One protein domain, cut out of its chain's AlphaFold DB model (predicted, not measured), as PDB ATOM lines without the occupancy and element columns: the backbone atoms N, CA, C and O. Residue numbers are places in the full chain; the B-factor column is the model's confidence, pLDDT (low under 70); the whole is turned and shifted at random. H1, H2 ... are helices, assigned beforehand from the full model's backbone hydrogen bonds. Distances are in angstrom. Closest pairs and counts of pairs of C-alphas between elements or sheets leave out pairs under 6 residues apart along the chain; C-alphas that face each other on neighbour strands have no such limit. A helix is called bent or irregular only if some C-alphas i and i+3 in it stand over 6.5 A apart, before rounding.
ATOM      1  N   SER A  27     167.810 143.685 161.280       72.38
ATOM      2  CA  SER A  27     169.141 143.539 161.855       72.38
ATOM      3  C   SER A  27     169.428 144.794 162.674       72.38
ATOM      4  O   SER A  27     169.250 145.894 162.152       72.38
ATOM      5  N   ASP A  28     169.932 144.658 163.901       75.31
ATOM      6  CA  ASP A  28     170.321 145.811 164.731       75.31
ATOM      7  C   ASP A  28     171.312 146.740 163.992       75.31
ATOM      8  O   ASP A  28     171.363 147.946 164.227       75.31
ATOM      9  N   ALA A  29     172.067 146.199 163.025       76.19
ATOM     10  CA  ALA A  29     172.943 146.965 162.139       76.19
ATOM     11  C   ALA A  29     172.181 147.848 161.130       76.19
ATOM     12  O   ALA A  29     172.626 148.954 160.810       76.19
ATOM     13  N   ASP A  30     171.048 147.369 160.609       82.12
ATOM     14  CA  ASP A  30     170.201 148.133 159.689       82.12
ATOM     15  C   ASP A  30     169.511 149.282 160.427       82.12
ATOM     16  O   ASP A  30     169.476 150.406 159.917       82.12
ATOM     17  N   ASP A  31     169.047 149.027 161.652       83.94
ATOM     18  CA  ASP A  31     168.446 150.044 162.517       83.94
ATOM     19  C   ASP A  31     169.475 151.105 162.921       83.94
ATOM     20  O   ASP A  31     169.213 152.306 162.796       83.94
ATOM     21  N   PHE A  32     170.693 150.690 163.280       84.62
ATOM     22  CA  PHE A  32     171.807 151.607 163.515       84.62
ATOM     23  C   PHE A  32     172.105 152.482 162.291       84.62
ATOM     24  O   PHE A  32     172.224 153.709 162.396       84.62
ATOM     25  N   LYS A  33     172.198 151.880 161.102       83.38
ATOM     26  CA  LYS A  33     172.462 152.608 159.854       83.38
ATOM     27  C   LYS A  33     171.342 153.595 159.523       83.38
ATOM     28  O   LYS A  33     171.619 154.715 159.081       83.38
ATOM     29  N   ALA A  34     170.087 153.204 159.730       86.12
ATOM     30  CA  ALA A  34     168.932 154.066 159.514       86.12
ATOM     31  C   ALA A  34     168.920 155.252 160.490       86.12
ATOM     32  O   ALA A  34     168.764 156.396 160.054       86.12
ATOM     33  N   ALA A  35     169.153 154.999 161.779       87.12
ATOM     34  CA  ALA A  35     169.234 156.032 162.809       87.12
ATOM     35  C   ALA A  35     170.393 157.006 162.546       87.12
ATOM     36  O   ALA A  35     170.212 158.222 162.633       87.12
ATOM     37  N   SER A  36     171.548 156.483 162.120       83.50
ATOM     38  CA  SER A  36     172.724 157.285 161.759       83.50
ATOM     39  C   SER A  36     172.391 158.253 160.629       83.50
ATOM     40  O   SER A  36     172.637 159.453 160.734       83.50
ATOM     41  N   LYS A  37     171.748 157.755 159.564       84.75
ATOM     42  CA  LYS A  37     171.294 158.588 158.445       84.75
ATOM     43  C   LYS A  37     170.288 159.653 158.894       84.75
ATOM     44  O   LYS A  37     170.380 160.792 158.444       84.75
ATOM     45  N   ALA A  38     169.342 159.297 159.761       87.06
ATOM     46  CA  ALA A  38     168.307 160.214 160.231       87.06
ATOM     47  C   ALA A  38     168.889 161.393 161.025       87.06
ATOM     48  O   ALA A  38     168.575 162.546 160.725       87.06
ATOM     49  N   VAL A  39     169.778 161.119 161.985       84.56
ATOM     50  CA  VAL A  39     170.480 162.178 162.727       84.56
ATOM     51  C   VAL A  39     171.327 163.031 161.795       84.56
ATOM     52  O   VAL A  39     171.406 164.246 161.952       84.56
ATOM     53  N   CYS A  40     171.914 162.413 160.777       83.88
ATOM     54  CA  CYS A  40     172.772 163.123 159.859       83.88
ATOM     55  C   CYS A  40     172.036 164.146 159.000       83.88
ATOM     56  O   CYS A  40     172.435 165.309 158.897       83.88
ATOM     57  N   GLU A  41     170.914 163.726 158.418       85.81
ATOM     58  CA  GLU A  41     170.036 164.628 157.677       85.81
ATOM     59  C   GLU A  41     169.512 165.744 158.583       85.81
ATOM     60  O   GLU A  41     169.427 166.896 158.156       85.81
ATOM     61  N   LYS A  42     169.235 165.434 159.854       86.81
ATOM     62  CA  LYS A  42     168.852 166.436 160.847       86.81
ATOM     63  C   LYS A  42     169.964 167.464 161.073       86.81
ATOM     64  O   LYS A  42     169.693 168.659 160.976       86.81
ATOM     65  N   MET A  43     171.205 167.036 161.300       83.12
ATOM     66  CA  MET A  43     172.357 167.937 161.460       83.12
ATOM     67  C   MET A  43     172.558 168.823 160.228       83.12
ATOM     68  O   MET A  43     172.747 170.031 160.366       83.12
ATOM     69  N   LYS A  44     172.441 168.260 159.021       84.25
ATOM     70  CA  LYS A  44     172.512 169.016 157.764       84.25
ATOM     71  C   LYS A  44     171.414 170.074 157.669       84.25
ATOM     72  O   LYS A  44     171.703 171.221 157.332       84.25
ATOM     73  N   GLN A  45     170.167 169.708 157.960       85.44
ATOM     74  CA  GLN A  45     169.044 170.650 157.965       85.44
ATOM     75  C   GLN A  45     169.271 171.775 158.972       85.44
ATOM     76  O   GLN A  45     169.039 172.939 158.659       85.44
ATOM     77  N   CYS A  46     169.773 171.432 160.153       85.81
ATOM     78  CA  CYS A  46     170.058 172.379 161.216       85.81
ATOM     79  C   CYS A  46     171.210 173.331 160.860       85.81
ATOM     80  O   CYS A  46     171.089 174.537 161.064       85.81
ATOM     81  N   ALA A  47     172.275 172.833 160.233       83.12
ATOM     82  CA  ALA A  47     173.355 173.665 159.711       83.12
ATOM     83  C   ALA A  47     172.867 174.620 158.607       83.12
ATOM     84  O   ALA A  47     173.165 175.809 158.652       83.12
ATOM     85  N   LEU A  48     172.056 174.133 157.660       83.19
ATOM     86  CA  LEU A  48     171.474 174.972 156.604       83.19
ATOM     87  C   LEU A  48     170.506 176.024 157.151       83.19
ATOM     88  O   LEU A  48     170.453 177.121 156.612       83.19
ATOM     89  N   ALA A  49     169.750 175.706 158.204       81.81
ATOM     90  CA  ALA A  49     168.828 176.644 158.837       81.81
ATOM     91  C   ALA A  49     169.548 177.787 159.572       81.81
ATOM     92  O   ALA A  49     168.988 178.872 159.690       81.81
ATOM     93  N   GLN A  50     170.778 177.557 160.044       78.94
ATOM     94  CA  GLN A  50     171.622 178.615 160.609       78.94
ATOM     95  C   GLN A  50     172.304 179.481 159.547       78.94
ATOM     96  O   GLN A  50     172.705 180.608 159.833       78.94
ATOM     97  N   MET A  51     172.459 178.968 158.327       77.75
ATOM     98  CA  MET A  51     172.968 179.765 157.221       77.75
ATOM     99  C   MET A  51     171.863 180.719 156.773       77.75
ATOM    100  O   MET A  51     170.757 180.289 156.450       77.75
ATOM    101  N   ASP A  52     172.162 182.017 156.715       71.56
ATOM    102  CA  ASP A  52     171.240 182.987 156.131       71.56
ATOM    103  C   ASP A  52     171.147 182.759 154.613       71.56
ATOM    104  O   ASP A  52     171.905 183.301 153.809       71.56
ATOM    105  N   MET A  53     170.236 181.868 154.220       70.06
ATOM    106  CA  MET A  53     170.029 181.482 152.826       70.06
ATOM    107  C   MET A  53     169.259 182.543 152.023       70.06
ATOM    108  O   MET A  53     169.081 182.355 150.816       70.06
ATOM    109  N   SER A  54     168.810 183.632 152.662       72.38
ATOM    110  CA  SER A  54     168.032 184.718 152.046       72.38
ATOM    111  C   SER A  54     168.814 185.442 150.955       72.38
ATOM    112  O   SER A  54     168.279 185.700 149.879       72.38
ATOM    113  N   ASP A  55     170.094 185.708 151.221       76.38
ATOM    114  CA  ASP A  55     170.984 186.489 150.353       76.38
ATOM    115  C   ASP A  55     171.863 185.613 149.443       76.38
ATOM    116  O   ASP A  55     172.732 186.106 148.722       76.38
ATOM    117  N   MET A  56     171.646 184.293 149.435       80.56
ATOM    118  CA  MET A  56     172.459 183.371 148.644       80.56
ATOM    119  C   MET A  56     171.927 183.178 147.220       80.56
ATOM    120  O   MET A  56     170.771 182.789 146.989       80.56
ATOM    121  N   THR A  57     172.823 183.320 146.239       88.50
ATOM    122  CA  THR A  57     172.533 182.902 144.863       88.50
ATOM    123  C   THR A  57     172.264 181.388 144.802       88.50
ATOM    124  O   THR A  57     172.658 180.637 145.706       88.50
ATOM    125  N   PRO A  58     171.565 180.892 143.765       85.69
ATOM    126  CA  PRO A  58     171.357 179.457 143.572       85.69
ATOM    127  C   PRO A  58     172.667 178.651 143.591       85.69
ATOM    128  O   PRO A  58     172.728 177.597 144.225       85.69
ATOM    129  N   GLU A  59     173.733 179.179 142.987       86.31
ATOM    130  CA  GLU A  59     175.059 178.556 142.962       86.31
ATOM    131  C   GLU A  59     175.667 178.453 144.370       86.31
ATOM    132  O   GLU A  59     176.201 177.405 144.743       86.31
ATOM    133  N   MET A  60     175.535 179.501 145.193       84.75
ATOM    134  CA  MET A  60     176.008 179.493 146.583       84.75
ATOM    135  C   MET A  60     175.240 178.485 147.445       84.75
ATOM    136  O   MET A  60     175.851 177.753 148.223       84.75
ATOM    137  N   ARG A  61     173.917 178.374 147.264       82.88
ATOM    138  CA  ARG A  61     173.099 177.361 147.955       82.88
ATOM    139  C   ARG A  61     173.495 175.941 147.578       82.88
ATOM    140  O   ARG A  61     173.474 175.047 148.426       82.88
ATOM    141  N   GLN A  62     173.856 175.710 146.320       84.62
ATOM    142  CA  GLN A  62     174.302 174.399 145.861       84.62
ATOM    143  C   GLN A  62     175.672 174.037 146.453       84.62
ATOM    144  O   GLN A  62     175.876 172.901 146.889       84.62
ATOM    145  N   MET A  63     176.575 175.015 146.559       84.50
ATOM    146  CA  MET A  63     177.869 174.854 147.224       84.50
ATOM    147  C   MET A  63     177.715 174.576 148.726       84.50
ATOM    148  O   MET A  63     178.306 173.619 149.224       84.50
ATOM    149  N   ALA A  64     176.861 175.335 149.422       83.62
ATOM    150  CA  ALA A  64     176.536 175.119 150.832       83.62
ATOM    151  C   ALA A  64     175.993 173.703 151.069       83.62
ATOM    152  O   ALA A  64     176.535 172.961 151.883       83.62
ATOM    153  N   ASN A  65     174.994 173.281 150.285       81.12
ATOM    154  CA  ASN A  65     174.440 171.927 150.356       81.12
ATOM    155  C   ASN A  65     175.493 170.836 150.135       81.12
ATOM    156  O   ASN A  65     175.444 169.800 150.799       81.12
ATOM    157  N   SER A  66     176.436 171.049 149.216       81.81
ATOM    158  CA  SER A  66     177.538 170.112 148.983       81.81
ATOM    159  C   SER A  66     178.457 170.018 150.204       81.81
ATOM    160  O   SER A  66     178.786 168.916 150.641       81.81
ATOM    161  N   MET A  67     178.803 171.149 150.826       80.25
ATOM    162  CA  MET A  67     179.641 171.178 152.032       80.25
ATOM    163  C   MET A  67     179.004 170.414 153.200       80.25
ATOM    164  O   MET A  67     179.623 169.484 153.715       80.25
ATOM    165  N   VAL A  68     177.752 170.714 153.567       78.94
ATOM    166  CA  VAL A  68     177.073 169.999 154.672       78.94
ATOM    167  C   VAL A  68     176.778 168.532 154.358       78.94
ATOM    168  O   VAL A  68     176.766 167.712 155.268       78.94
ATOM    169  N   SER A  69     176.596 168.153 153.087       72.56
ATOM    170  CA  SER A  69     176.395 166.737 152.726       72.56
ATOM    171  C   SER A  69     177.636 165.877 152.989       72.56
ATOM    172  O   SER A  69     177.502 164.684 153.244       72.56
ATOM    173  N   ASN A  70     178.834 166.470 152.975       72.69
ATOM    174  CA  ASN A  70     180.079 165.765 153.291       72.69
ATOM    175  C   ASN A  70     180.338 165.644 154.804       72.69
ATOM    176  O   ASN A  70     181.120 164.792 155.217       72.69
ATOM    177  N   MET A  71     179.657 166.434 155.645       67.00
ATOM    178  CA  MET A  71     179.806 166.375 157.112       67.00
ATOM    179  C   MET A  71     179.211 165.096 157.715       67.00
ATOM    180  O   MET A  71     179.493 164.749 158.859       67.00
ATOM    181  N   CYS A  72     178.425 164.363 156.928       66.62
ATOM    182  CA  CYS A  72     177.685 163.204 157.389       66.62
ATOM    183  C   CYS A  72     178.493 161.926 157.622       66.62
ATOM    184  O   CYS A  72     177.979 160.948 158.160       66.62
ATOM    185  N   ILE A  73     179.754 161.924 157.209       56.09
ATOM    186  CA  ILE A  73     180.594 160.727 157.203       56.09
ATOM    187  C   ILE A  73     181.190 160.442 158.598       56.09
ATOM    188  O   ILE A  73     181.642 159.331 158.844       56.09
ATOM    189  N   GLY A  74     181.137 161.401 159.533       55.06
ATOM    190  CA  GLY A  74     181.810 161.302 160.836       55.06
ATOM    191  C   GLY A  74     180.919 161.129 162.069       55.06
ATOM    192  O   GLY A  74     181.446 161.188 163.172       55.06
ATOM    193  N   VAL A  75     179.594 160.973 161.931       56.34
ATOM    194  CA  VAL A  75     178.684 161.083 163.094       56.34
ATOM    195  C   VAL A  75     178.802 159.902 164.066       56.34
ATOM    196  O   VAL A  75     178.687 160.111 165.263       56.34
ATOM    197  N   LEU A  76     179.118 158.701 163.584       58.94
ATOM    198  CA  LEU A  76     179.612 157.565 164.368       58.94
ATOM    199  C   LEU A  76     180.337 156.652 163.378       58.94
ATOM    200  O   LEU A  76     179.731 156.173 162.417       58.94
ATOM    201  N   GLU A  77     181.630 156.415 163.574       63.44
ATOM    202  CA  GLU A  77     182.319 155.410 162.772       63.44
ATOM    203  C   GLU A  77     181.803 154.032 163.186       63.44
ATOM    204  O   GLU A  77     182.174 153.501 164.229       63.44
ATOM    205  N   PHE A  78     180.924 153.456 162.363       62.62
ATOM    206  CA  PHE A  78     180.366 152.117 162.567       62.62
ATOM    207  C   PHE A  78     181.447 151.073 162.893       62.62
ATOM    208  O   PHE A  78     181.223 150.196 163.720       62.62
ATOM    209  N   SER A  79     182.644 151.226 162.321       62.88
ATOM    210  CA  SER A  79     183.822 150.393 162.590       62.88
ATOM    211  C   SER A  79     184.221 150.325 164.068       62.88
ATOM    212  O   SER A  79     184.797 149.327 164.491       62.88
ATOM    213  N   GLN A  80     183.921 151.348 164.874       69.38
ATOM    214  CA  GLN A  80     184.265 151.371 166.299       69.38
ATOM    215  C   GLN A  80     183.333 150.504 167.152       69.38
ATOM    216  O   GLN A  80     183.740 150.020 168.207       69.38
ATOM    217  N   ILE A  81     182.097 150.292 166.694       72.75
ATOM    218  CA  ILE A  81     181.105 149.468 167.394       72.75
ATOM    219  C   ILE A  81     180.858 148.126 166.706       72.75
ATOM    220  O   ILE A  81     180.271 147.246 167.324       72.75
ATOM    221  N   GLU A  82     181.338 147.943 165.471       76.12
ATOM    222  CA  GLU A  82     181.213 146.713 164.682       76.12
ATOM    223  C   GLU A  82     181.528 145.414 165.456       76.12
ATOM    224  O   GLU A  82     180.739 144.466 165.379       76.12
ATOM    225  N   PRO A  83     182.622 145.331 166.244       81.94
ATOM    226  CA  PRO A  83     182.919 144.121 167.013       81.94
ATOM    227  C   PRO A  83     181.966 143.879 168.197       81.94
ATOM    228  O   PRO A  83     181.964 142.786 168.764       81.94
ATOM    229  N   TYR A  84     181.144 144.861 168.574       84.25
ATOM    230  CA  TYR A  84     180.273 144.828 169.745       84.25
ATOM    231  C   TYR A  84     178.801 144.952 169.332       84.25
ATOM    232  O   TYR A  84     178.172 145.985 169.538       84.25
ATOM    233  N   GLN A  85     178.210 143.877 168.798       83.50
ATOM    234  CA  GLN A  85     176.800 143.878 168.364       83.50
ATOM    235  C   GLN A  85     175.815 144.343 169.451       83.50
ATOM    236  O   GLN A  85     174.820 144.989 169.142       83.50
ATOM    237  N   ALA A  86     176.122 144.091 170.727       87.62
ATOM    238  CA  ALA A  86     175.324 144.564 171.860       87.62
ATOM    239  C   ALA A  86     175.235 146.101 171.967       87.62
ATOM    240  O   ALA A  86     174.379 146.616 172.681       87.62
ATOM    241  N   LEU A  87     176.109 146.840 171.274       88.50
ATOM    242  CA  LEU A  87     176.085 148.299 171.206       88.50
ATOM    243  C   LEU A  87     175.175 148.838 170.099       88.50
ATOM    244  O   LEU A  87     174.856 150.022 170.133       88.50
ATOM    245  N   TYR A  88     174.741 148.015 169.140       87.38
ATOM    246  CA  TYR A  88     174.004 148.492 167.967       87.38
ATOM    247  C   TYR A  88     172.644 149.087 168.328       87.38
ATOM    248  O   TYR A  88     172.374 150.231 167.968       87.38
ATOM    249  N   GLU A  89     171.815 148.351 169.069       89.94
ATOM    250  CA  GLU A  89     170.494 148.833 169.490       89.94
ATOM    251  C   GLU A  89     170.607 150.089 170.388       89.94
ATOM    252  O   GLU A  89     169.973 151.100 170.069       89.94
ATOM    253  N   PRO A  90     171.451 150.124 171.442       90.44
ATOM    254  CA  PRO A  90     171.630 151.329 172.256       90.44
ATOM    255  C   PRO A  90     172.159 152.531 171.465       90.44
ATOM    256  O   PRO A  90     171.702 153.659 171.669       90.44
ATOM    257  N   ALA A  91     173.083 152.310 170.525       88.06
ATOM    258  CA  ALA A  91     173.602 153.374 169.673       88.06
ATOM    259  C   ALA A  91     172.532 153.893 168.697       88.06
ATOM    260  O   ALA A  91     172.395 155.106 168.516       88.06
ATOM    261  N   ALA A  92     171.724 153.001 168.117       89.50
ATOM    262  CA  ALA A  92     170.590 153.373 167.278       89.50
ATOM    263  C   ALA A  92     169.565 154.205 168.065       89.50
ATOM    264  O   ALA A  92     169.106 155.239 167.577       89.50
ATOM    265  N   ALA A  93     169.260 153.811 169.305       91.19
ATOM    266  CA  ALA A  93     168.356 154.544 170.187       91.19
ATOM    267  C   ALA A  93     168.887 155.945 170.543       91.19
ATOM    268  O   ALA A  93     168.129 156.919 170.499       91.19
ATOM    269  N   CYS A  94     170.188 156.072 170.835       90.50
ATOM    270  CA  CYS A  94     170.845 157.368 171.032       90.50
ATOM    271  C   CYS A  94     170.668 158.267 169.800       90.50
ATOM    272  O   CYS A  94     170.073 159.344 169.898       90.50
ATOM    273  N   LEU A  95     171.066 157.792 168.619       87.81
ATOM    274  CA  LEU A  95     170.942 158.543 167.367       87.81
ATOM    275  C   LEU A  95     169.490 158.932 167.063       87.81
ATOM    276  O   LEU A  95     169.200 160.072 166.697       87.81
ATOM    277  N   GLN A  96     168.543 158.018 167.262       90.12
ATOM    278  CA  GLN A  96     167.134 158.307 167.032       90.12
ATOM    279  C   GLN A  96     166.614 159.386 167.990       90.12
ATOM    280  O   GLN A  96     165.910 160.302 167.554       90.12
ATOM    281  N   SER A  97     167.007 159.341 169.263       90.31
ATOM    282  CA  SER A  97     166.630 160.356 170.252       90.31
ATOM    283  C   SER A  97     167.220 161.740 169.961       90.31
ATOM    284  O   SER A  97     166.595 162.749 170.273       90.31
ATOM    285  N   MET A  98     168.383 161.811 169.314       86.56
ATOM    286  CA  MET A  98     168.961 163.080 168.871       86.56
ATOM    287  C   MET A  98     168.241 163.629 167.634       86.56
ATOM    288  O   MET A  98     168.061 164.837 167.500       86.56
ATOM    289  N   SER A  99     167.763 162.757 166.740       86.81
ATOM    290  CA  SER A  99     167.113 163.177 165.486       86.81
ATOM    291  C   SER A  99     165.822 163.984 165.702       86.81
ATOM    292  O   SER A  99     165.422 164.768 164.835       86.81
ATOM    293  N   ILE A 100     165.190 163.826 166.869       88.69
ATOM    294  CA  ILE A 100     163.946 164.508 167.249       88.69
ATOM    295  C   ILE A 100     164.167 165.854 167.955       88.69
ATOM    296  O   ILE A 100     163.203 166.599 168.122       88.69
ATOM    297  N   LEU A 101     165.403 166.189 168.337       87.88
ATOM    298  CA  LEU A 101     165.727 167.460 168.991       87.88
ATOM    299  C   LEU A 101     165.494 168.654 168.051       87.88
ATOM    300  O   LEU A 101     165.492 168.525 166.818       87.88
ATOM    301  N   SER A 102     165.296 169.845 168.607       88.75
ATOM    302  CA  SER A 102     165.335 171.083 167.824       88.75
ATOM    303  C   SER A 102     166.762 171.394 167.359       88.75
ATOM    304  O   SER A 102     167.739 170.879 167.896       88.75
ATOM    305  N   CYS A 103     166.905 172.246 166.341       86.25
ATOM    306  CA  CYS A 103     168.231 172.625 165.848       86.25
ATOM    307  C   CYS A 103     169.039 173.437 166.862       86.25
ATOM    308  O   CYS A 103     170.255 173.311 166.891       86.25
ATOM    309  N   ASN A 104     168.372 174.209 167.721       85.00
ATOM    310  CA  ASN A 104     169.040 174.919 168.808       85.00
ATOM    311  C   ASN A 104     169.610 173.920 169.817       85.00
ATOM    312  O   ASN A 104     170.795 173.965 170.113       85.00
ATOM    313  N   GLU A 105     168.807 172.937 170.240       84.31
ATOM    314  CA  GLU A 105     169.279 171.865 171.123       84.31
ATOM    315  C   GLU A 105     170.440 171.086 170.484       84.31
ATOM    316  O   GLU A 105     171.468 170.884 171.119       84.31
ATOM    317  N   LEU A 106     170.325 170.706 169.210       79.31
ATOM    318  CA  LEU A 106     171.336 169.897 168.524       79.31
ATOM    319  C   LEU A 106     172.660 170.641 168.253       79.31
ATOM    320  O   LEU A 106     173.697 169.992 168.161       79.31
ATOM    321  N   ILE A 107     172.633 171.968 168.057       73.38
ATOM    322  CA  ILE A 107     173.818 172.753 167.664       73.38
ATOM    323  C   ILE A 107     174.429 173.552 168.825       73.38
ATOM    324  O   ILE A 107     175.652 173.628 168.919       73.38
ATOM    325  N   GLU A 108     173.623 174.179 169.689       65.56
ATOM    326  CA  GLU A 108     174.141 175.030 170.778       65.56
ATOM    327  C   GLU A 108     174.786 174.212 171.895       65.56
ATOM    328  O   GLU A 108     175.678 174.684 172.600       65.56
ATOM    329  N   SER A 109     174.362 172.966 172.037       55.12
ATOM    330  CA  SER A 109     174.866 172.061 173.050       55.12
ATOM    331  C   SER A 109     175.699 170.988 172.368       55.12
ATOM    332  O   SER A 109     175.210 169.923 172.004       55.12
ATOM    333  N   GLY A 110     176.997 171.276 172.231       54.25
ATOM    334  CA  GLY A 110     178.013 170.303 171.810       54.25
ATOM    335  C   GLY A 110     178.045 169.022 172.662       54.25
ATOM    336  O   GLY A 110     178.672 168.055 172.252       54.25
ATOM    337  N   ASP A 111     177.310 169.014 173.783       58.41
ATOM    338  CA  ASP A 111     177.133 167.913 174.726       58.41
ATOM    339  C   ASP A 111     175.641 167.586 175.004       58.41
ATOM    340  O   ASP A 111     175.298 167.265 176.147       58.41
ATOM    341  N   VAL A 112     174.697 167.692 174.044       59.59
ATOM    342  CA  VAL A 112     173.351 167.113 174.296       59.59
ATOM    343  C   VAL A 112     173.454 165.601 174.374       59.59
ATOM    344  O   VAL A 112     173.316 164.881 173.386       59.59
ATOM    345  N   VAL A 113     173.619 165.123 175.598       69.56
ATOM    346  CA  VAL A 113     173.496 163.719 175.938       69.56
ATOM    347  C   VAL A 113     172.036 163.480 176.301       69.56
ATOM    348  O   VAL A 113     171.576 163.795 177.400       69.56
ATOM    349  N   THR A 114     171.265 162.953 175.352       86.81
ATOM    350  CA  THR A 114     169.936 162.430 175.679       86.81
ATOM    351  C   THR A 114     170.087 161.268 176.672       86.81
ATOM    352  O   THR A 114     171.137 160.618 176.705       86.81
ATOM    353  N   PRO A 115     169.042 160.912 177.441       91.94
ATOM    354  CA  PRO A 115     169.112 159.740 178.313       91.94
ATOM    355  C   PRO A 115     169.516 158.455 177.571       91.94
ATOM    356  O   PRO A 115     170.253 157.642 178.115       91.94
ATOM    357  N   ALA A 116     169.091 158.293 176.312       90.44
ATOM    358  CA  ALA A 116     169.476 157.149 175.487       90.44
ATOM    359  C   ALA A 116     170.978 157.153 175.151       90.44
ATOM    360  O   ALA A 116     171.616 156.103 175.195       90.44
ATOM    361  N   CYS A 117     171.559 158.323 174.878       88.88
ATOM    362  CA  CYS A 117     172.999 158.461 174.664       88.88
ATOM    363  C   CYS A 117     173.803 158.194 175.937       88.88
ATOM    364  O   CYS A 117     174.811 157.498 175.871       88.88
ATOM    365  N   THR A 118     173.313 158.619 177.106       90.56
ATOM    366  CA  THR A 118     173.947 158.291 178.393       90.56
ATOM    367  C   THR A 118     174.011 156.779 178.630       90.56
ATOM    368  O   THR A 118     175.028 156.264 179.093       90.56
ATOM    369  N   GLU A 119     172.933 156.049 178.339       90.69
ATOM    370  CA  GLU A 119     172.911 154.591 178.513       90.69
ATOM    371  C   GLU A 119     173.831 153.878 177.516       90.69
ATOM    372  O   GLU A 119     174.573 152.972 177.907       90.69
ATOM    373  N   TYR A 120     173.855 154.328 176.259       89.81
ATOM    374  CA  TYR A 120     174.816 153.842 175.270       89.81
ATOM    375  C   TYR A 120     176.267 154.068 175.720       89.81
ATOM    376  O   TYR A 120     177.059 153.127 175.701       89.81
ATOM    377  N   GLU A 121     176.617 155.271 176.180       88.44
ATOM    378  CA  GLU A 121     177.971 155.608 176.638       88.44
ATOM    379  C   GLU A 121     178.418 154.736 177.813       88.44
ATOM    380  O   GLU A 121     179.530 154.206 177.799       88.44
ATOM    381  N   LYS A 122     177.548 154.532 178.812       90.12
ATOM    382  CA  LYS A 122     177.832 153.636 179.947       90.12
ATOM    383  C   LYS A 122     178.132 152.217 179.477       90.12
ATOM    384  O   LYS A 122     179.086 151.597 179.951       90.12
ATOM    385  N   LEU A 123     177.327 151.703 178.548       90.00
ATOM    386  CA  LEU A 123     177.514 150.362 178.014       90.00
ATOM    387  C   LEU A 123     178.807 150.275 177.196       90.00
ATOM    388  O   LEU A 123     179.610 149.377 177.433       90.00
ATOM    389  N   ALA A 124     179.066 151.229 176.303       87.88
ATOM    390  CA  ALA A 124     180.284 151.285 175.499       87.88
ATOM    391  C   ALA A 124     181.554 151.355 176.369       87.88
ATOM    392  O   ALA A 124     182.519 150.631 176.116       87.88
ATOM    393  N   GLN A 125     181.544 152.142 177.451       89.00
ATOM    394  CA  GLN A 125     182.657 152.219 178.406       89.00
ATOM    395  C   GLN A 125     182.932 150.885 179.110       89.00
ATOM    396  O   GLN A 125     184.083 150.604 179.452       89.00
ATOM    397  N   SER A 126     181.915 150.041 179.314       87.75
ATOM    398  CA  SER A 126     182.116 148.713 179.909       87.75
ATOM    399  C   SER A 126     182.954 147.786 179.015       87.75
ATOM    400  O   SER A 126     183.730 146.988 179.535       87.75
ATOM    401  N   TYR A 127     182.882 147.955 177.688       83.25
ATOM    402  CA  TYR A 127     183.706 147.214 176.727       83.25
ATOM    403  C   TYR A 127     185.132 147.772 176.607       83.25
ATOM    404  O   TYR A 127     186.052 147.031 176.278       83.25
ATOM    405  N   GLN A 128     185.342 149.058 176.907       73.31
ATOM    406  CA  GLN A 128     186.667 149.695 176.871       73.31
ATOM    407  C   GLN A 128     187.494 149.458 178.147       73.31
ATOM    408  O   GLN A 128     188.716 149.376 178.078       73.31
ATOM    409  N   ASN A 129     186.842 149.334 179.309       65.06
ATOM    410  CA  ASN A 129     187.501 149.184 180.616       65.06
ATOM    411  C   ASN A 129     187.638 147.723 181.095       65.06
ATOM    412  O   ASN A 129     188.066 147.493 182.226       65.06
ATOM    413  N   GLY A 130     187.252 146.743 180.273       53.81
ATOM    414  CA  GLY A 130     187.151 145.334 180.677       53.81
ATOM    415  C   GLY A 130     187.440 144.306 179.580       53.81
ATOM    416  O   GLY A 130     186.889 143.210 179.653       53.81
TER     417      GLY A 130
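What this domain is: This is residues 27 to 130 of the 131 residues of an uncharacterized protein of Aliiglaciecola sp. M165 (UniProt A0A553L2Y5). A rod of helices: long H1 lies in the middle, H2 folds back beside it as a splayed hairpin, H4 lies between H1 and H6, and short H5 crosses H1. The 104 printed residues, with six named helices H1 to H6 in chain order and no named strand, are all helix in class, only just loose, close to compact, with a radius of gyration of the C-alphas of 15.6 A and spans of 53 by 22 by 22 A.

Where its parts are: H1, residues 28 to 50, runs 33.1 A from C-alpha 28 at (170.321, 145.811, 164.731). H2 is residues 58 to 74, 27.1 A; H3 78 to 81; H4 85 to 99, 21.8 A; H5 103 to 108; H6 115 to 128, 20.3 A, ending at C-alpha 128 (186.667, 149.695, 176.871). H2 and H4 are only just irregular: C-alphas 71 and 74 are 6.6 A apart, 86 and 89 6.9 A.

How they stand to each other: The hub H1 touches H4, closest C-alphas Phe 32 and Ala 92 at 4.3 A, at a shallow tilt of 26 degrees, the same way. H1 and H2, a hairpin, touch at Cys 40 and Cys 72, closest C-alphas 5.5 A, opposite ways, at 37 degrees, only just steep. Residues 42 to 46 of H1 alone touch H5, closest C-alphas Cys 46 and Cys 103 at 5.0 A, about perpendicular at 77 degrees. H4 touches H6, closest C-alphas Cys 94 and Cys 117 at 4.4 A, at a shallow 30 degrees, opposite ways. H3 is close to but not clearly touching H4, closest C-alphas Ile 81 and Leu 87 at 6.4 A. H1 and H6 are apart. In H1 and H5 every O i to N i+4 pair is within hydrogen-bond range, in H2 9 of 13, H4 9 of 11, H6 9 of 10; H3 is too short for one.

The domain as a whole: The C-alphas farthest apart, Thr 57 and Gly 130, are 53.9 A apart. The printed part has no cut and no long link. Its mean pLDDT is 80.1, with residues 71 to 80, 108 to 113 and 129 to 130 under 70.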